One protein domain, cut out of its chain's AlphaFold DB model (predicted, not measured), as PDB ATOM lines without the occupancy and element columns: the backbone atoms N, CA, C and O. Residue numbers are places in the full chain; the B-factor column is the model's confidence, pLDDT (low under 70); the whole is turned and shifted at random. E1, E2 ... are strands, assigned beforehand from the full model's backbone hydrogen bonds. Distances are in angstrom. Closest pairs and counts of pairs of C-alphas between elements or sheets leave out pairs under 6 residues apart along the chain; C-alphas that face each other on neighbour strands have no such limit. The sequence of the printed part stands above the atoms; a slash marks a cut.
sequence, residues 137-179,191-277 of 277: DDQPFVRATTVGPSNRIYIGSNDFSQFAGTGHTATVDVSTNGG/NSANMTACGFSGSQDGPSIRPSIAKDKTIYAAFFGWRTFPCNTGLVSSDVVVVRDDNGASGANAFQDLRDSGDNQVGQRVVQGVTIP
ATOM      1  N   ASP A 137     -31.292 -43.836 -13.317       96.88
ATOM      2  CA  ASP A 137     -32.179 -44.277 -14.395       96.88
ATOM      3  C   ASP A 137     -32.369 -45.790 -14.378       96.88
ATOM      4  O   ASP A 137     -31.481 -46.526 -13.948       96.88
ATOM      5  N   ASP A 138     -33.501 -46.243 -14.912       96.25
ATOM      6  CA  ASP A 138     -33.783 -47.660 -15.129       96.25
ATOM      7  C   ASP A 138     -34.376 -47.943 -16.519       96.25
ATOM      8  O   ASP A 138     -35.106 -47.113 -17.073       96.25
ATOM      9  N   GLN A 139     -34.025 -49.116 -17.065       93.81
ATOM     10  CA  GLN A 139     -34.522 -49.711 -18.315       93.81
ATOM     11  C   GLN A 139     -34.599 -48.766 -19.535       93.81
ATOM     12  O   GLN A 139     -35.690 -48.401 -19.992       93.81
ATOM     13  N   PRO A 140     -33.454 -48.392 -20.137       97.62
ATOM     14  CA  PRO A 140     -33.437 -47.563 -21.336       97.62
ATOM     15  C   PRO A 140     -33.993 -48.282 -22.579       97.62
ATOM     16  O   PRO A 140     -33.537 -49.369 -22.932       97.62
ATOM     17  N   PHE A 141     -34.887 -47.629 -23.334       98.38
ATOM     18  CA  PHE A 141     -35.432 -48.093 -24.620       98.38
ATOM     19  C   PHE A 141     -35.159 -47.124 -25.766       98.38
ATOM     20  O   PHE A 141     -35.803 -46.082 -25.885       98.38
ATOM     21  N   VAL A 142     -34.246 -47.502 -26.661       98.38
ATOM     22  CA  VAL A 142     -33.783 -46.641 -27.758       98.38
ATOM     23  C   VAL A 142     -34.671 -46.746 -29.003       98.38
ATOM     24  O   VAL A 142     -35.056 -47.830 -29.454       98.38
ATOM     25  N   ARG A 143     -34.935 -45.599 -29.630       97.31
ATOM     26  CA  ARG A 143     -35.358 -45.460 -31.028       97.31
ATOM     27  C   ARG A 143     -34.566 -44.351 -31.701       97.31
ATOM     28  O   ARG A 143     -34.280 -43.328 -31.086       97.31
ATOM     29  N   ALA A 144     -34.269 -44.531 -32.983       95.75
ATOM     30  CA  ALA A 144     -33.582 -43.528 -33.779       95.75
ATOM     31  C   ALA A 144     -34.200 -43.391 -35.175       95.75
ATOM     32  O   ALA A 144     -34.755 -44.339 -35.731       95.75
ATOM     33  N   THR A 145     -34.132 -42.190 -35.742       92.69
ATOM     34  CA  THR A 145     -34.501 -41.922 -37.135       92.69
ATOM     35  C   THR A 145     -33.804 -40.674 -37.655       92.69
ATOM     36  O   THR A 145     -33.354 -39.847 -36.875       92.69
ATOM     37  N   THR A 146     -33.763 -40.485 -38.970       90.12
ATOM     38  CA  THR A 146     -33.167 -39.294 -39.572       90.12
ATOM     39  C   THR A 146     -34.266 -38.308 -39.928       90.12
ATOM     40  O   THR A 146     -35.280 -38.682 -40.533       90.12
ATOM     41  N   VAL A 147     -34.051 -37.040 -39.576       86.81
ATOM     42  CA  VAL A 147     -34.879 -35.905 -40.000       86.81
ATOM     43  C   VAL A 147     -33.956 -34.826 -40.558       86.81
ATOM     44  O   VAL A 147     -33.180 -34.213 -39.825       86.81
ATOM     45  N   GLY A 148     -34.036 -34.589 -41.869       84.38
ATOM     46  CA  GLY A 148     -33.101 -33.701 -42.561       84.38
ATOM     47  C   GLY A 148     -31.660 -34.230 -42.468       84.38
ATOM     48  O   GLY A 148     -31.451 -35.413 -42.724       84.38
ATOM     49  N   PRO A 149     -30.664 -33.395 -42.111       84.19
ATOM     50  CA  PRO A 149     -29.263 -33.813 -42.018       84.19
ATOM     51  C   PRO A 149     -28.887 -34.449 -40.667       84.19
ATOM     52  O   PRO A 149     -27.710 -34.711 -40.434       84.19
ATOM     53  N   SER A 150     -29.835 -34.629 -39.740       89.19
ATOM     54  CA  SER A 150     -29.529 -35.012 -38.357       89.19
ATOM     55  C   SER A 150     -30.299 -36.245 -37.904       89.19
ATOM     56  O   SER A 150     -31.491 -36.400 -38.187       89.19
ATOM     57  N   ASN A 151     -29.616 -37.078 -37.120       92.81
ATOM     58  CA  ASN A 151     -30.247 -38.175 -36.400       92.81
ATOM     59  C   ASN A 151     -31.071 -37.613 -35.233       92.81
ATOM     60  O   ASN A 151     -30.631 -36.722 -34.500       92.81
ATOM     61  N   ARG A 152     -32.274 -38.151 -35.080       94.38
ATOM     62  CA  ARG A 152     -33.173 -37.984 -33.946       94.38
ATOM     63  C   ARG A 152     -33.104 -39.241 -33.109       94.38
ATOM     64  O   ARG A 152     -33.253 -40.336 -33.648       94.38
ATOM     65  N   ILE A 153     -32.865 -39.071 -31.820       97.56
ATOM     66  CA  ILE A 153     -32.663 -40.172 -30.882       97.56
ATOM     67  C   ILE A 153     -33.651 -39.965 -29.745       97.56
ATOM     68  O   ILE A 153     -33.735 -38.868 -29.197       97.56
ATOM     69  N   TYR A 154     -34.398 -41.013 -29.426       98.31
ATOM     70  CA  TYR A 154     -35.392 -41.038 -28.364       98.31
ATOM     71  C   TYR A 154     -35.075 -42.231 -27.478       98.31
ATOM     72  O   TYR A 154     -35.083 -43.364 -27.966       98.31
ATOM     73  N   ILE A 155     -34.782 -41.994 -26.205       98.69
ATOM     74  CA  ILE A 155     -34.486 -43.068 -25.257       98.69
ATOM     75  C   ILE A 155     -35.461 -42.946 -24.101       98.69
ATOM     76  O   ILE A 155     -35.412 -41.975 -23.353       98.69
ATOM     77  N   GLY A 156     -36.394 -43.889 -24.006       98.56
ATOM     78  CA  GLY A 156     -37.296 -43.960 -22.864       98.56
ATOM     79  C   GLY A 156     -36.569 -44.528 -21.652       98.56
ATOM     80  O   GLY A 156     -35.846 -45.499 -21.825       98.56
ATOM     81  N   SER A 157     -36.741 -43.950 -20.467       98.25
ATOM     82  CA  SER A 157     -36.200 -44.475 -19.206       98.25
ATOM     83  C   SER A 157     -37.084 -44.089 -18.018       98.25
ATOM     84  O   SER A 157     -37.918 -43.178 -18.111       98.25
ATOM     85  N   ASN A 158     -36.895 -44.783 -16.897       98.06
ATOM     86  CA  ASN A 158     -37.416 -44.362 -15.602       98.06
ATOM     87  C   ASN A 158     -36.379 -43.491 -14.893       98.06
ATOM     88  O   ASN A 158     -35.389 -44.016 -14.402       98.06
ATOM     89  N   ASP A 159     -36.588 -42.181 -14.829       97.88
ATOM     90  CA  ASP A 159     -35.662 -41.243 -14.187       97.88
ATOM     91  C   ASP A 159     -35.986 -41.110 -12.688       97.88
ATOM     92  O   ASP A 159     -36.832 -40.309 -12.269       97.88
ATOM     93  N   PHE A 160     -35.303 -41.903 -11.866       96.38
ATOM     94  CA  PHE A 160     -35.424 -41.921 -10.411       96.38
ATOM     95  C   PHE A 160     -34.943 -40.642  -9.728       96.38
ATOM     96  O   PHE A 160     -35.325 -40.407  -8.578       96.38
ATOM     97  N   SER A 161     -34.217 -39.750 -10.409       96.50
ATOM     98  CA  SER A 161     -33.904 -38.434  -9.831       96.50
ATOM     99  C   SER A 161     -35.177 -37.624  -9.522       96.50
ATOM    100  O   SER A 161     -35.165 -36.715  -8.689       96.50
ATOM    101  N   GLN A 162     -36.304 -37.983 -10.150       97.25
ATOM    102  CA  GLN A 162     -37.610 -37.353  -9.955       97.25
ATOM    103  C   GLN A 162     -38.441 -37.983  -8.836       97.25
ATOM    104  O   GLN A 162     -39.467 -37.417  -8.453       97.25
ATOM    105  N   PHE A 163     -37.990 -39.109  -8.280       96.81
ATOM    106  CA  PHE A 163     -38.730 -39.927  -7.322       96.81
ATOM    107  C   PHE A 163     -39.240 -39.134  -6.111       96.81
ATOM    108  O   PHE A 163     -40.420 -39.186  -5.762       96.81
ATOM    109  N   ALA A 164     -38.345 -38.375  -5.472       95.62
ATOM    110  CA  ALA A 164     -38.667 -37.558  -4.301       95.62
ATOM    111  C   ALA A 164     -39.236 -36.171  -4.665       95.62
ATOM    112  O   ALA A 164     -39.704 -35.453  -3.783       95.62
ATOM    113  N   GLY A 165     -39.151 -35.780  -5.940       93.06
ATOM    114  CA  GLY A 165     -39.556 -34.473  -6.448       93.06
ATOM    115  C   GLY A 165     -40.977 -34.490  -7.002       93.06
ATOM    116  O   GLY A 165     -41.950 -34.468  -6.254       93.06
ATOM    117  N   THR A 166     -41.096 -34.488  -8.331       93.69
ATOM    118  CA  THR A 166     -42.398 -34.507  -9.020       93.69
ATOM    119  C   THR A 166     -43.099 -35.861  -8.904       93.69
ATOM    120  O   THR A 166     -44.320 -35.928  -9.011       93.69
ATOM    121  N   GLY A 167     -42.336 -36.942  -8.712       95.00
ATOM    122  CA  GLY A 167     -42.816 -38.318  -8.792       95.00
ATOM    123  C   GLY A 167     -43.061 -38.814 -10.222       95.00
ATOM    124  O   GLY A 167     -43.320 -40.000 -10.408       95.00
ATOM    125  N   HIS A 168     -42.976 -37.946 -11.232       96.38
ATOM    126  CA  HIS A 168     -43.137 -38.311 -12.642       96.38
ATOM    127  C   HIS A 168     -41.785 -38.775 -13.183       96.38
ATOM    128  O   HIS A 168     -40.964 -37.963 -13.621       96.38
ATOM    129  N   THR A 169     -41.534 -40.077 -13.086       98.06
ATOM    130  CA  THR A 169     -40.246 -40.685 -13.443       98.06
ATOM    131  C   THR A 169     -40.225 -41.132 -14.906       98.06
ATOM    132  O   THR A 169     -39.151 -41.176 -15.510       98.06
ATOM    133  N   ALA A 170     -41.389 -41.357 -15.532       98.50
ATOM    134  CA  ALA A 170     -41.463 -41.694 -16.951       98.50
ATOM    135  C   ALA A 170     -40.856 -40.583 -17.829       98.50
ATOM    136  O   ALA A 170     -41.339 -39.443 -17.874       98.50
ATOM    137  N   THR A 171     -39.789 -40.933 -18.548       98.56
ATOM    138  CA  THR A 171     -38.930 -39.991 -19.271       98.56
ATOM    139  C   THR A 171     -38.646 -40.446 -20.686       98.56
ATOM    140  O   THR A 171     -38.428 -41.628 -20.924       98.56
ATOM    141  N   VAL A 172     -38.554 -39.494 -21.614       98.75
ATOM    142  CA  VAL A 172     -37.871 -39.687 -22.895       98.75
ATOM    143  C   VAL A 172     -36.722 -38.688 -23.008       98.75
ATOM    144  O   VAL A 172     -36.942 -37.477 -23.033       98.75
ATOM    145  N   ASP A 173     -35.493 -39.185 -23.112       98.44
ATOM    146  CA  ASP A 173     -34.356 -38.394 -23.566       98.44
ATOM    147  C   ASP A 173     -34.450 -38.164 -25.070       98.44
ATOM    148  O   ASP A 173     -34.516 -39.117 -25.849       98.44
ATOM    149  N   VAL A 174     -34.407 -36.904 -25.485       98.12
ATOM    150  CA  VAL A 174     -34.522 -36.499 -26.884       98.12
ATOM    151  C   VAL A 174     -33.233 -35.839 -27.335       98.12
ATOM    152  O   VAL A 174     -32.855 -34.792 -26.815       98.12
ATOM    153  N   SER A 175     -32.606 -36.389 -28.370       97.31
ATOM    154  CA  SER A 175     -31.606 -35.665 -29.147       97.31
ATOM    155  C   SER A 175     -32.150 -35.299 -30.516       97.31
ATOM    156  O   SER A 175     -32.686 -36.137 -31.243       97.31
ATOM    157  N   THR A 176     -31.968 -34.036 -30.890       94.44
ATOM    158  CA  THR A 176     -32.366 -33.504 -32.199       94.44
ATOM    159  C   THR A 176     -31.185 -33.249 -33.140       94.44
ATOM    160  O   THR A 176     -31.383 -32.835 -34.283       94.44
ATOM    161  N   ASN A 177     -29.964 -33.513 -32.667       93.75
ATOM    162  CA  ASN A 177     -28.698 -33.150 -33.304       93.75
ATOM    163  C   ASN A 177     -27.685 -34.308 -33.303       93.75
ATOM    164  O   ASN A 177     -26.482 -34.098 -33.164       93.75
ATOM    165  N   GLY A 178     -28.172 -35.541 -33.448       93.81
ATOM    166  CA  GLY A 178     -27.330 -36.731 -33.543       93.81
ATOM    167  C   GLY A 178     -26.599 -37.126 -32.264       93.81
ATOM    168  O   GLY A 178     -25.585 -37.817 -32.334       93.81
ATOM    169  N   GLY A 179     -27.123 -36.722 -31.110       95.88
ATOM    170  CA  GLY A 179     -26.590 -37.062 -29.796       95.88
ATOM    171  C   GLY A 179     -25.497 -36.116 -29.308       95.88
ATOM    172  O   GLY A 179     -24.780 -36.462 -28.378       95.88
ATOM    173  N   ASN A 191     -50.664 -38.011 -11.351       95.94
ATOM    174  CA  ASN A 191     -50.021 -38.562 -10.161       95.94
ATOM    175  C   ASN A 191     -49.634 -40.031 -10.375       95.94
ATOM    176  O   ASN A 191     -50.461 -40.855 -10.780       95.94
ATOM    177  N   SER A 192     -48.379 -40.332 -10.074       97.06
ATOM    178  CA  SER A 192     -47.809 -41.671 -10.117       97.06
ATOM    179  C   SER A 192     -47.952 -42.379  -8.760       97.06
ATOM    180  O   SER A 192     -48.474 -41.810  -7.792       97.06
ATOM    181  N   ALA A 193     -47.533 -43.641  -8.675       96.44
ATOM    182  CA  ALA A 193     -47.758 -44.456  -7.491       96.44
ATOM    183  C   ALA A 193     -46.882 -43.988  -6.329       96.44
ATOM    184  O   ALA A 193     -45.655 -43.987  -6.416       96.44
ATOM    185  N   ASN A 194     -47.523 -43.646  -5.213       95.06
ATOM    186  CA  ASN A 194     -46.837 -43.330  -3.968       95.06
ATOM    187  C   ASN A 194     -46.203 -44.596  -3.362       95.06
ATOM    188  O   ASN A 194     -46.872 -45.614  -3.178       95.06
ATOM    189  N   MET A 195     -44.926 -44.496  -2.990       94.19
ATOM    190  CA  MET A 195     -44.116 -45.615  -2.498       94.19
ATOM    191  C   MET A 195     -43.941 -45.630  -0.969       94.19
ATOM    192  O   MET A 195     -43.132 -46.388  -0.439       94.19
ATOM    193  N   THR A 196     -44.706 -44.838  -0.210       91.56
ATOM    194  CA  THR A 196     -44.627 -44.802   1.263       91.56
ATOM    195  C   THR A 196     -45.006 -46.136   1.895       91.56
ATOM    196  O   THR A 196     -44.375 -46.549   2.867       91.56
ATOM    197  N   ALA A 197     -45.955 -46.873   1.309       88.25
ATOM    198  CA  ALA A 197     -46.288 -48.233   1.748       88.25
ATOM    199  C   ALA A 197     -45.112 -49.224   1.598       88.25
ATOM    200  O   ALA A 197     -45.113 -50.286   2.216       88.25
ATOM    201  N   CYS A 198     -44.109 -48.859   0.802       90.69
ATOM    202  CA  CYS A 198     -42.876 -49.602   0.575       90.69
ATOM    203  C   CYS A 198     -41.712 -49.138   1.460       90.69
ATOM    204  O   CYS A 198     -40.605 -49.644   1.319       90.69
ATOM    205  N   GLY A 199     -41.933 -48.162   2.347       92.62
ATOM    206  CA  GLY A 199     -40.878 -47.566   3.171       92.62
ATOM    207  C   GLY A 199     -40.040 -46.501   2.456       92.62
ATOM    208  O   GLY A 199     -39.049 -46.042   3.021       92.62
ATOM    209  N   PHE A 200     -40.433 -46.075   1.251       93.50
ATOM    210  CA  PHE A 200     -39.737 -45.035   0.494       93.50
ATOM    211  C   PHE A 200     -40.520 -43.716   0.486       93.50
ATOM    212  O   PHE A 200     -41.750 -43.694   0.455       93.50
ATOM    213  N   SER A 201     -39.806 -42.589   0.483       94.38
ATOM    214  CA  SER A 201     -40.412 -41.254   0.419       94.38
ATOM    215  C   SER A 201     -40.358 -40.713  -1.008       94.38
ATOM    216  O   SER A 201     -39.420 -40.006  -1.367       94.38
ATOM    217  N   GLY A 202     -41.359 -41.056  -1.817       95.88
ATOM    218  CA  GLY A 202     -41.485 -40.582  -3.193       95.88
ATOM    219  C   GLY A 202     -42.583 -41.303  -3.967       95.88
ATOM    220  O   GLY A 202     -43.326 -42.111  -3.398       95.88
ATOM    221  N   SER A 203     -42.689 -40.986  -5.253       97.19
ATOM    222  CA  SER A 203     -43.601 -41.649  -6.192       97.19
ATOM    223  C   SER A 203     -42.877 -41.983  -7.494       97.19
ATOM    224  O   SER A 203     -41.858 -41.365  -7.802       97.19
ATOM    225  N   GLN A 204     -43.372 -42.971  -8.237       95.88
ATOM    226  CA  GLN A 204     -42.785 -43.350  -9.522       95.88
ATOM    227  C   GLN A 204     -43.802 -43.966 -10.480       95.88
ATOM    228  O   GLN A 204     -44.817 -44.535 -10.063       95.88
ATOM    229  N   ASP A 205     -43.467 -43.882 -11.758       97.19
ATOM    230  CA  ASP A 205     -44.038 -44.665 -12.846       97.19
ATOM    231  C   ASP A 205     -43.301 -46.006 -12.998       97.19
ATOM    232  O   ASP A 205     -42.257 -46.242 -12.387       97.19
ATOM    233  N   GLY A 206     -43.853 -46.895 -13.822       94.75
ATOM    234  CA  GLY A 206     -43.206 -48.158 -14.149       94.75
ATOM    235  C   GLY A 206     -42.053 -47.974 -15.137       94.75
ATOM    236  O   GLY A 206     -42.130 -47.109 -16.011       94.75
ATOM    237  N   PRO A 207     -41.013 -48.822 -15.076       91.69
ATOM    238  CA  PRO A 207     -39.755 -48.539 -15.758       91.69
ATOM    239  C   PRO A 207     -39.765 -48.711 -17.282       91.69
ATOM    240  O   PRO A 207     -38.892 -48.200 -17.978       91.69
ATOM    241  N   SER A 208     -40.779 -49.371 -17.850       92.81
ATOM    242  CA  SER A 208     -40.866 -49.562 -19.301       92.81
ATOM    243  C   SER A 208     -41.482 -48.349 -20.009       92.81
ATOM    244  O   SER A 208     -42.697 -48.286 -20.206       92.81
ATOM    245  N   ILE A 209     -40.638 -47.406 -20.441       98.38
ATOM    246  CA  ILE A 209     -41.027 -46.282 -21.305       98.38
ATOM    247  C   ILE A 209     -40.587 -46.604 -22.735       98.38
ATOM    248  O   ILE A 209     -39.402 -46.669 -23.037       98.38
ATOM    249  N   ARG A 210     -41.536 -46.826 -23.644       98.06
ATOM    250  CA  ARG A 210     -41.291 -47.353 -24.996       98.06
ATOM    251  C   ARG A 210     -41.572 -46.294 -26.065       98.06
ATOM    252  O   ARG A 210     -42.728 -46.164 -26.481       98.06
ATOM    253  N   PRO A 211     -40.558 -45.561 -26.559       98.12
ATOM    254  CA  PRO A 211     -40.739 -44.703 -27.719       98.12
ATOM    255  C   PRO A 211     -40.949 -45.527 -29.000       98.12
ATOM    256  O   PRO A 211     -40.460 -46.652 -29.145       98.12
ATOM    257  N   SER A 212     -41.661 -44.948 -29.960       96.69
ATOM    258  CA  SER A 212     -41.846 -45.465 -31.315       96.69
ATOM    259  C   SER A 212     -42.004 -44.312 -32.303       96.69
ATOM    260  O   SER A 212     -42.498 -43.242 -31.956       96.69
ATOM    261  N   ILE A 213     -41.576 -44.534 -33.543       94.94
ATOM    262  CA  ILE A 213     -41.497 -43.508 -34.583       94.94
ATOM    263  C   ILE A 213     -42.394 -43.942 -35.738       94.94
ATOM    264  O   ILE A 213     -42.152 -44.979 -36.361       94.94
ATOM    265  N   ALA A 214     -43.424 -43.155 -36.031       93.06
ATOM    266  CA  ALA A 214     -44.277 -43.368 -37.187       93.06
ATOM    267  C   ALA A 214     -43.582 -42.920 -38.487       93.06
ATOM    268  O   ALA A 214     -42.583 -42.197 -38.492       93.06
ATOM    269  N   LYS A 215     -44.108 -43.377 -39.628       88.69
ATOM    270  CA  LYS A 215     -43.511 -43.122 -40.951       88.69
ATOM    271  C   LYS A 215     -43.455 -41.630 -41.299       88.69
ATOM    272  O   LYS A 215     -42.499 -41.189 -41.934       88.69
ATOM    273  N   ASP A 216     -44.464 -40.881 -40.876       89.50
ATOM    274  CA  ASP A 216     -44.585 -39.424 -40.998       89.50
ATOM    275  C   ASP A 216     -43.741 -38.647 -39.975       89.50
ATOM    276  O   ASP A 216     -43.755 -37.421 -39.987       89.50
ATOM    277  N   LYS A 217     -42.948 -39.352 -39.157       87.06
ATOM    278  CA  LYS A 217     -42.091 -38.813 -38.091       87.06
ATOM    279  C   LYS A 217     -42.840 -38.315 -36.856       87.06
ATOM    280  O   LYS A 217     -42.188 -37.775 -35.963       87.06
ATOM    281  N   THR A 218     -44.141 -38.581 -36.740       94.00
ATOM    282  CA  THR A 218     -44.826 -38.493 -35.448       94.00
ATOM    283  C   THR A 218     -44.195 -39.490 -34.477       94.00
ATOM    284  O   THR A 218     -43.937 -40.647 -34.826       94.00
ATOM    285  N   ILE A 219     -43.931 -39.048 -33.254       96.12
ATOM    286  CA  ILE A 219     -43.314 -39.868 -32.211       96.12
ATOM    287  C   ILE A 219     -44.371 -40.196 -31.175       96.12
ATOM    288  O   ILE A 219     -45.131 -39.333 -30.749       96.12
ATOM    289  N   TYR A 220     -44.395 -41.450 -30.753       98.31
ATOM    290  CA  TYR A 220     -45.221 -41.922 -29.656       98.31
ATOM    291  C   TYR A 220     -44.311 -42.424 -28.546       98.31
ATOM    292  O   TYR A 220     -43.242 -42.961 -28.832       98.31
ATOM    293  N   ALA A 221     -44.741 -42.311 -27.297       98.50
ATOM    294  CA  ALA A 221     -44.167 -43.093 -26.212       98.50
ATOM    295  C   ALA A 221     -45.293 -43.728 -25.406       98.50
ATOM    296  O   ALA A 221     -46.274 -43.062 -25.077       98.50
ATOM    297  N   ALA A 222     -45.162 -45.022 -25.132       98.50
ATOM    298  CA  ALA A 222     -46.070 -45.754 -24.264       98.50
ATOM    299  C   ALA A 222     -45.367 -46.084 -22.950       98.50
ATOM    300  O   ALA A 222     -44.198 -46.466 -22.970       98.50
ATOM    301  N   PHE A 223     -46.060 -45.956 -21.827       98.31
ATOM    302  CA  PHE A 223     -45.499 -46.277 -20.519       98.31
ATOM    303  C   PHE A 223     -46.575 -46.758 -19.547       98.31
ATOM    304  O   PHE A 223     -47.775 -46.544 -19.751       98.31
ATOM    305  N   PHE A 224     -46.124 -47.421 -18.486       97.44
ATOM    306  CA  PHE A 224     -46.968 -47.802 -17.362       97.44
ATOM    307  C   PHE A 224     -47.014 -46.655 -16.360       97.44
ATOM    308  O   PHE A 224     -46.088 -46.468 -15.573       97.44
ATOM    309  N   GLY A 225     -48.101 -45.890 -16.379       97.25
ATOM    310  CA  GLY A 225     -48.370 -44.913 -15.335       97.25
ATOM    311  C   GLY A 225     -48.876 -45.658 -14.110       97.25
ATOM    312  O   GLY A 225     -50.054 -46.026 -14.042       97.25
ATOM    313  N   TRP A 226     -47.977 -45.996 -13.189       96.88
ATOM    314  CA  TRP A 226     -48.346 -46.685 -11.955       96.88
ATOM    315  C   TRP A 226     -49.232 -45.766 -11.115       96.88
ATOM    316  O   TRP A 226     -48.935 -44.589 -10.943       96.88
ATOM    317  N   ARG A 227     -50.345 -46.289 -10.601       96.50
ATOM    318  CA  ARG A 227     -51.308 -45.526  -9.788       96.50
ATOM    319  C   ARG A 227     -51.254 -45.935  -8.333       96.50
ATOM    320  O   ARG A 227     -51.272 -45.080  -7.451       96.50
ATOM    321  N   THR A 228     -51.129 -47.231  -8.077       94.88
ATOM    322  CA  THR A 228     -50.873 -47.753  -6.735       94.88
ATOM    323  C   THR A 228     -49.875 -48.895  -6.800       94.88
ATOM    324  O   THR A 228     -49.979 -49.764  -7.660       94.88
ATOM    325  N   PHE A 229     -48.933 -48.910  -5.855       92.88
ATOM    326  CA  PHE A 229     -47.937 -49.969  -5.711       92.88
ATOM    327  C   PHE A 229     -48.052 -50.598  -4.311       92.88
ATOM    328  O   PHE A 229     -47.517 -50.064  -3.334       92.88
ATOM    329  N   PRO A 230     -48.780 -51.715  -4.156       88.50
ATOM    330  CA  PRO A 230     -48.892 -52.417  -2.884       88.50
ATOM    331  C   PRO A 230     -47.682 -53.340  -2.689       88.50
ATOM    332  O   PRO A 230     -47.661 -54.481  -3.158       88.50
ATOM    333  N   CYS A 231     -46.672 -52.860  -1.961       85.25
ATOM    334  CA  CYS A 231     -45.401 -53.572  -1.777       85.25
ATOM    335  C   CYS A 231     -45.492 -54.958  -1.132       85.25
ATOM    336  O   CYS A 231     -44.607 -55.784  -1.320       85.25
ATOM    337  N   ASN A 232     -46.558 -55.239  -0.389       85.12
ATOM    338  CA  ASN A 232     -46.801 -56.559   0.188       85.12
ATOM    339  C   ASN A 232     -47.181 -57.619  -0.858       85.12
ATOM    340  O   ASN A 232     -47.082 -58.807  -0.569       85.12
ATOM    341  N   THR A 233     -47.657 -57.203  -2.033       87.31
ATOM    342  CA  THR A 233     -48.113 -58.117  -3.092       87.31
ATOM    343  C   THR A 233     -47.315 -57.996  -4.381       87.31
ATOM    344  O   THR A 233     -47.300 -58.950  -5.148       87.31
ATOM    345  N   GLY A 234     -46.699 -56.839  -4.643       83.88
ATOM    346  CA  GLY A 234     -46.097 -56.526  -5.943       83.88
ATOM    347  C   GLY A 234     -47.121 -56.286  -7.060       83.88
ATOM    348  O   GLY A 234     -46.737 -55.883  -8.144       83.88
ATOM    349  N   LEU A 235     -48.422 -56.466  -6.799       90.94
ATOM    350  CA  LEU A 235     -49.478 -56.321  -7.797       90.94
ATOM    351  C   LEU A 235     -49.823 -54.846  -8.000       90.94
ATOM    352  O   LEU A 235     -50.623 -54.269  -7.259       90.94
ATOM    353  N   VAL A 236     -49.215 -54.232  -9.006       93.69
ATOM    354  CA  VAL A 236     -49.346 -52.802  -9.278       93.69
ATOM    355  C   VAL A 236     -50.640 -52.527 -10.036       93.69
ATOM    356  O   VAL A 236     -50.931 -53.185 -11.033       93.69
ATOM    357  N   SER A 237     -51.415 -51.532  -9.596       96.12
ATOM    358  CA  SER A 237     -52.491 -50.969 -10.419       96.12
ATOM    359  C   SER A 237     -51.908 -49.877 -11.301       96.12
ATOM    360  O   SER A 237     -51.303 -48.924 -10.799       96.12
ATOM    361  N   SER A 238     -52.081 -50.002 -12.611       97.25
ATOM    362  CA  SER A 238     -51.469 -49.111 -13.588       97.25
ATOM    363  C   SER A 238     -52.431 -48.758 -14.712       97.25
ATOM    364  O   SER A 238     -53.308 -49.537 -15.082       97.25
ATOM    365  N   ASP A 239     -52.230 -47.578 -15.288       97.75
ATOM    366  CA  ASP A 239     -52.738 -47.265 -16.615       97.75
ATOM    367  C   ASP A 239     -51.639 -47.507 -17.654       97.75
ATOM    368  O   ASP A 239     -50.463 -47.236 -17.403       97.75
ATOM    369  N   VAL A 240     -52.028 -47.935 -18.853       97.88
ATOM    370  CA  VAL A 240     -51.146 -47.866 -20.024       97.88
ATOM    371  C   VAL A 240     -51.416 -46.537 -20.710       97.88
ATOM    372  O   VAL A 240     -52.513 -46.316 -21.233       97.88
ATOM    373  N   VAL A 241     -50.430 -45.646 -20.687       98.62
ATOM    374  CA  VAL A 241     -50.541 -44.285 -21.217       98.62
ATOM    375  C   VAL A 241     -49.746 -44.182 -22.509       98.62
ATOM    376  O   VAL A 241     -48.625 -44.676 -22.587       98.62
ATOM    377  N   VAL A 242     -50.320 -43.533 -23.519       98.75
ATOM    378  CA  VAL A 242     -49.641 -43.188 -24.769       98.75
ATOM    379  C   VAL A 242     -49.593 -41.673 -24.905       98.75
ATOM    380  O   VAL A 242     -50.637 -41.022 -24.934       98.75
ATOM    381  N   VAL A 243     -48.393 -41.118 -25.034       98.75
ATOM    382  CA  VAL A 243     -48.154 -39.721 -25.420       98.75
ATOM    383  C   VAL A 243     -47.731 -39.629 -26.881       98.75
ATOM    384  O   VAL A 243     -47.288 -40.618 -27.471       98.75
ATOM    385  N   ARG A 244     -47.874 -38.440 -27.472       98.31
ATOM    386  CA  ARG A 244     -47.580 -38.188 -28.886       98.31
ATOM    387  C   ARG A 244     -46.941 -36.824 -29.074       98.31
ATOM    388  O   ARG A 244     -47.345 -35.865 -28.420       98.31
ATOM    389  N   ASP A 245     -46.002 -36.755 -30.003       97.44
ATOM    390  CA  ASP A 245     -45.448 -35.521 -30.539       97.44
ATOM    391  C   ASP A 245     -45.520 -35.532 -32.070       97.44
ATOM    392  O   ASP A 245     -44.990 -36.438 -32.722       97.44
ATOM    393  N   ASP A 246     -46.161 -34.520 -32.642       94.81
ATOM    394  CA  ASP A 246     -46.394 -34.395 -34.082       94.81
ATOM    395  C   ASP A 246     -45.206 -33.755 -34.822       94.81
ATOM    396  O   ASP A 246     -45.183 -33.719 -36.050       94.81
ATOM    397  N   ASN A 247     -44.195 -33.273 -34.090       90.69
ATOM    398  CA  ASN A 247     -43.062 -32.515 -34.616       90.69
ATOM    399  C   ASN A 247     -41.703 -33.105 -34.198       90.69
ATOM    400  O   ASN A 247     -40.700 -32.390 -34.126       90.69
ATOM    401  N   GLY A 248     -41.628 -34.405 -33.904       88.50
ATOM    402  CA  GLY A 248     -40.354 -35.050 -33.581       88.50
ATOM    403  C   GLY A 248     -39.700 -34.542 -32.290       88.50
ATOM    404  O   GLY A 248     -38.471 -34.602 -32.179       88.50
ATOM    405  N   ALA A 249     -40.493 -34.019 -31.352       90.56
ATOM    406  CA  ALA A 249     -40.080 -33.408 -30.091       90.56
ATOM    407  C   ALA A 249     -39.125 -32.209 -30.248       90.56
ATOM    408  O   ALA A 249     -38.273 -31.966 -29.397       90.56
ATOM    409  N   SER A 250     -39.244 -31.444 -31.343       87.12
ATOM    410  CA  SER A 250     -38.492 -30.188 -31.516       87.12
ATOM    411  C   SER A 250     -39.200 -28.946 -30.966       87.12
ATOM    412  O   SER A 250     -38.623 -27.860 -30.992       87.12
ATOM    413  N   GLY A 251     -40.462 -29.071 -30.548       86.69
ATOM    414  CA  GLY A 251     -41.254 -27.973 -29.994       86.69
ATOM    415  C   GLY A 251     -41.048 -27.778 -28.490       86.69
ATOM    416  O   GLY A 251     -40.491 -28.631 -27.806       86.69
ATOM    417  N   ALA A 252     -41.555 -26.664 -27.954       88.75
ATOM    418  CA  ALA A 252     -41.486 -26.360 -26.519       88.75
ATOM    419  C   ALA A 252     -42.325 -27.311 -25.641       88.75
ATOM    420  O   ALA A 252     -42.035 -27.475 -24.462       88.75
ATOM    421  N   ASN A 253     -43.353 -27.940 -26.220       94.38
ATOM    422  CA  ASN A 253     -44.295 -28.820 -25.526       94.38
ATOM    423  C   ASN A 253     -44.134 -30.268 -26.003       94.38
ATOM    424  O   ASN A 253     -45.092 -30.877 -26.479       94.38
ATOM    425  N   ALA A 254     -42.909 -30.791 -25.926       95.88
ATOM    426  CA  ALA A 254     -42.609 -32.126 -26.419       95.88
ATOM    427  C   ALA A 254     -43.540 -33.189 -25.800       95.88
ATOM    428  O   ALA A 254     -43.742 -33.196 -24.585       95.88
ATOM    429  N   PHE A 255     -44.081 -34.081 -26.636       98.00
ATOM    430  CA  PHE A 255     -44.994 -35.175 -26.260       98.00
ATOM    431  C   PHE A 255     -46.377 -34.762 -25.709       98.00
ATOM    432  O   PHE A 255     -47.047 -35.565 -25.058       98.00
ATOM    433  N   GLN A 256     -46.850 -33.540 -25.979       98.06
ATOM    434  CA  GLN A 256     -48.126 -33.039 -25.437       98.06
ATOM    435  C   GLN A 256     -49.300 -32.995 -26.433       98.06
ATOM    436  O   GLN A 256     -50.381 -32.506 -26.082       98.06
ATOM    437  N   ASP A 257     -49.121 -33.517 -27.650       98.06
ATOM    438  CA  ASP A 257     -50.079 -33.357 -28.757       98.06
ATOM    439  C   ASP A 257     -51.268 -34.334 -28.699       98.06
ATOM    440  O   ASP A 257     -52.281 -34.148 -29.379       98.06
ATOM    441  N   LEU A 258     -51.178 -35.373 -27.863       98.19
ATOM    442  CA  LEU A 258     -52.274 -36.302 -27.595       98.19
ATOM    443  C   LEU A 258     -52.864 -36.043 -26.209       98.19
ATOM    444  O   LEU A 258     -52.161 -36.098 -25.202       98.19
ATOM    445  N   ARG A 259     -54.173 -35.785 -26.172       98.31
ATOM    446  CA  ARG A 259     -54.958 -35.563 -24.953       98.31
ATOM    447  C   ARG A 259     -55.879 -36.751 -24.702       98.31
ATOM    448  O   ARG A 259     -56.432 -37.308 -25.645       98.31
ATOM    449  N   ASP A 260     -56.045 -37.112 -23.438       98.56
ATOM    450  CA  ASP A 260     -56.950 -38.172 -23.005       98.56
ATOM    451  C   ASP A 260     -58.411 -37.766 -23.193       98.56
ATOM    452  O   ASP A 260     -58.837 -36.701 -22.747       98.56
ATOM    453  N   SER A 261     -59.207 -38.640 -23.801       97.12
ATOM    454  CA  SER A 261     -60.638 -38.398 -24.003       97.12
ATOM    455  C   SER A 261     -61.461 -38.351 -22.707       97.12
ATOM    456  O   SER A 261     -62.600 -37.889 -22.736       97.12
ATOM    457  N   GLY A 262     -60.940 -38.882 -21.596       96.56
ATOM    458  CA  GLY A 262     -61.643 -38.991 -20.318       96.56
ATOM    459  C   GLY A 262     -61.367 -37.842 -19.347       96.56
ATOM    460  O   GLY A 262     -62.279 -37.440 -18.629       96.56
ATOM    461  N   ASP A 263     -60.142 -37.309 -19.308       96.62
ATOM    462  CA  ASP A 263     -59.761 -36.221 -18.385       96.62
ATOM    463  C   ASP A 263     -59.092 -35.003 -19.046       96.62
ATOM    464  O   ASP A 263     -58.780 -34.030 -18.357       96.62
ATOM    465  N   ASN A 264     -58.902 -35.022 -20.371       97.25
ATOM    466  CA  ASN A 264     -58.271 -33.956 -21.156       97.25
ATOM    467  C   ASN A 264     -56.826 -33.605 -20.727       97.25
ATOM    468  O   ASN A 264     -56.276 -32.572 -21.133       97.25
ATOM    469  N   GLN A 265     -56.172 -34.449 -19.923       97.69
ATOM    470  CA  GLN A 265     -54.745 -34.317 -19.641       97.69
ATOM    471  C   GLN A 265     -53.908 -34.848 -20.806       97.69
ATOM    472  O   GLN A 265     -54.413 -35.533 -21.697       97.69
ATOM    473  N   VAL A 266     -52.622 -34.499 -20.827       98.12
ATOM    474  CA  VAL A 266     -51.675 -35.055 -21.801       98.12
ATOM    475  C   VAL A 266     -51.576 -36.573 -21.617       98.12
ATOM    476  O   VAL A 266     -51.581 -37.084 -20.497       98.12
ATOM    477  N   GLY A 267     -51.486 -37.284 -22.739       98.38
ATOM    478  CA  GLY A 267     -51.356 -38.732 -22.800       98.38
ATOM    479  C   GLY A 267     -52.696 -39.446 -22.656       98.38
ATOM    480  O   GLY A 267     -53.364 -39.327 -21.629       98.38
ATOM    481  N   GLN A 268     -53.070 -40.216 -23.678       98.69
ATOM    482  CA  GLN A 268     -54.270 -41.050 -23.681       98.69
ATOM    483  C   GLN A 268     -54.014 -42.330 -22.883       98.69
ATOM    484  O   GLN A 268     -53.130 -43.115 -23.233       98.69
ATOM    485  N   ARG A 269     -54.834 -42.598 -21.867       98.38
ATOM    486  CA  ARG A 269     -54.895 -43.911 -21.221       98.38
ATOM    487  C   ARG A 269     -55.625 -44.867 -22.157       98.38
ATOM    488  O   ARG A 269     -56.834 -44.742 -22.367       98.38
ATOM    489  N   VAL A 270     -54.882 -45.787 -22.766       97.81
ATOM    490  CA  VAL A 270     -55.431 -46.804 -23.680       97.81
ATOM    491  C   VAL A 270     -55.967 -48.019 -22.922       97.81
ATOM    492  O   VAL A 270     -56.850 -48.714 -23.416       97.81
ATOM    493  N   VAL A 271     -55.477 -48.231 -21.700       96.94
ATOM    494  CA  VAL A 271     -56.005 -49.173 -20.707       96.94
ATOM    495  C   VAL A 271     -55.919 -48.493 -19.345       96.94
ATOM    496  O   VAL A 271     -54.936 -47.803 -19.079       96.94
ATOM    497  N   GLN A 272     -56.931 -48.672 -18.496       97.00
ATOM    498  CA  GLN A 272     -56.977 -48.078 -17.159       97.00
ATOM    499  C   GLN A 272     -57.096 -49.143 -16.073       97.00
ATOM    500  O   GLN A 272     -57.804 -50.133 -16.267       97.00
ATOM    501  N   GLY A 273     -56.440 -48.908 -14.934       95.06
ATOM    502  CA  GLY A 273     -56.562 -49.735 -13.728       95.06
ATOM    503  C   GLY A 273     -56.237 -51.217 -13.933       95.06
ATOM    504  O   GLY A 273     -56.844 -52.069 -13.283       95.06
ATOM    505  N   VAL A 274     -55.325 -51.538 -14.855       95.50
ATOM    506  CA  VAL A 274     -54.871 -52.915 -15.060       95.50
ATOM    507  C   VAL A 274     -53.946 -53.321 -13.920       95.50
ATOM    508  O   VAL A 274     -53.098 -52.545 -13.483       95.50
ATOM    509  N   THR A 275     -54.109 -54.550 -13.437       95.00
ATOM    510  CA  THR A 275     -53.183 -55.148 -12.478       95.00
ATOM    511  C   THR A 275     -52.051 -55.836 -13.226       95.00
ATOM    512  O   THR A 275     -52.301 -56.741 -14.024       95.00
ATOM    513  N   ILE A 276     -50.819 -55.413 -12.955       90.75
ATOM    514  CA  ILE A 276     -49.589 -56.005 -13.490       90.75
ATOM    515  C   ILE A 276     -48.775 -56.617 -12.336       90.75
ATOM    516  O   ILE A 276     -48.704 -55.993 -11.273       90.75
ATOM    517  N   PRO A 277     -48.258 -57.851 -12.505       82.00
ATOM    518  CA  PRO A 277     -47.439 -58.527 -11.502       82.00
ATOM    519  C   PRO A 277     -46.021 -57.961 -11.399       82.00
ATOM    520  O   PRO A 277     -45.573 -57.303 -12.366       82.00
TER     521      PRO A 277
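This is residues 137 to 179 and 191 to 277 of the 277 residues of an uncharacterized protein of Acidobacteria bacterium (UniProt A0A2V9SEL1). Two strongly twisted sheets, E4 E5 E6 E7 and E1 E2 E3, make an elongated sandwich whose strands run nearly along one line. The sheets are only partly face to face: E4 is nearest to the smaller sheet, while E6 and E7 are apart from it. The printed part has 130 residues, no named helix and seven strands, E1 to E7 in chain order, both sheets antiparallel in that order. The class is all strand, with 61 residues, under half, in named elements. The whole is compact, radius of gyration of the C-alphas 15.2 A, spanning 51 by 31 by 24 A.

E4, residues 209 to 213, E5, 219 to 228, E6, 236 to 245, and E7, 268 to 276, form a meander, each strand the antiparallel neighbour of the one before. N 210 and O 222 are 2.8 A apart, N 221 and O 243 3.1 A, N 240 and O 271 2.9 A, each within hydrogen-bond range. E1, residues 137 to 147, E2, 150 to 159, and E3, 170 to 175, form another, with N 143 and O 154 2.8 A apart and N 155 and O 173 2.9 A. Across the sandwich, two sheets face to face, the closest C-alphas of E2 and E4 are those of Gly 156 and Ile 209, 4.7 A.

E5 and E6 each measure 27.7 A, E1 27.1 A, E2 25.7 A, E7 18.7 A, E3 16.8 A and E4 13.6 A. E1 begins at C-alpha 137 (-32.179, -44.277, -14.395) and bends by 61 degrees at residue 140. E7 bends by 69 degrees at residue 273 and ends at C-alpha 276 (-49.589, -56.005, -13.490).

The C-alphas farthest apart, Pro 149 and Asn 232, are 51.1 A apart. Residues 180 to 190 are not printed; C-alphas 179 and 191 are 30.6 A apart across the cut. The link E6 to E7, 22 residues, is long. No printed residue is under 70 in pLDDT.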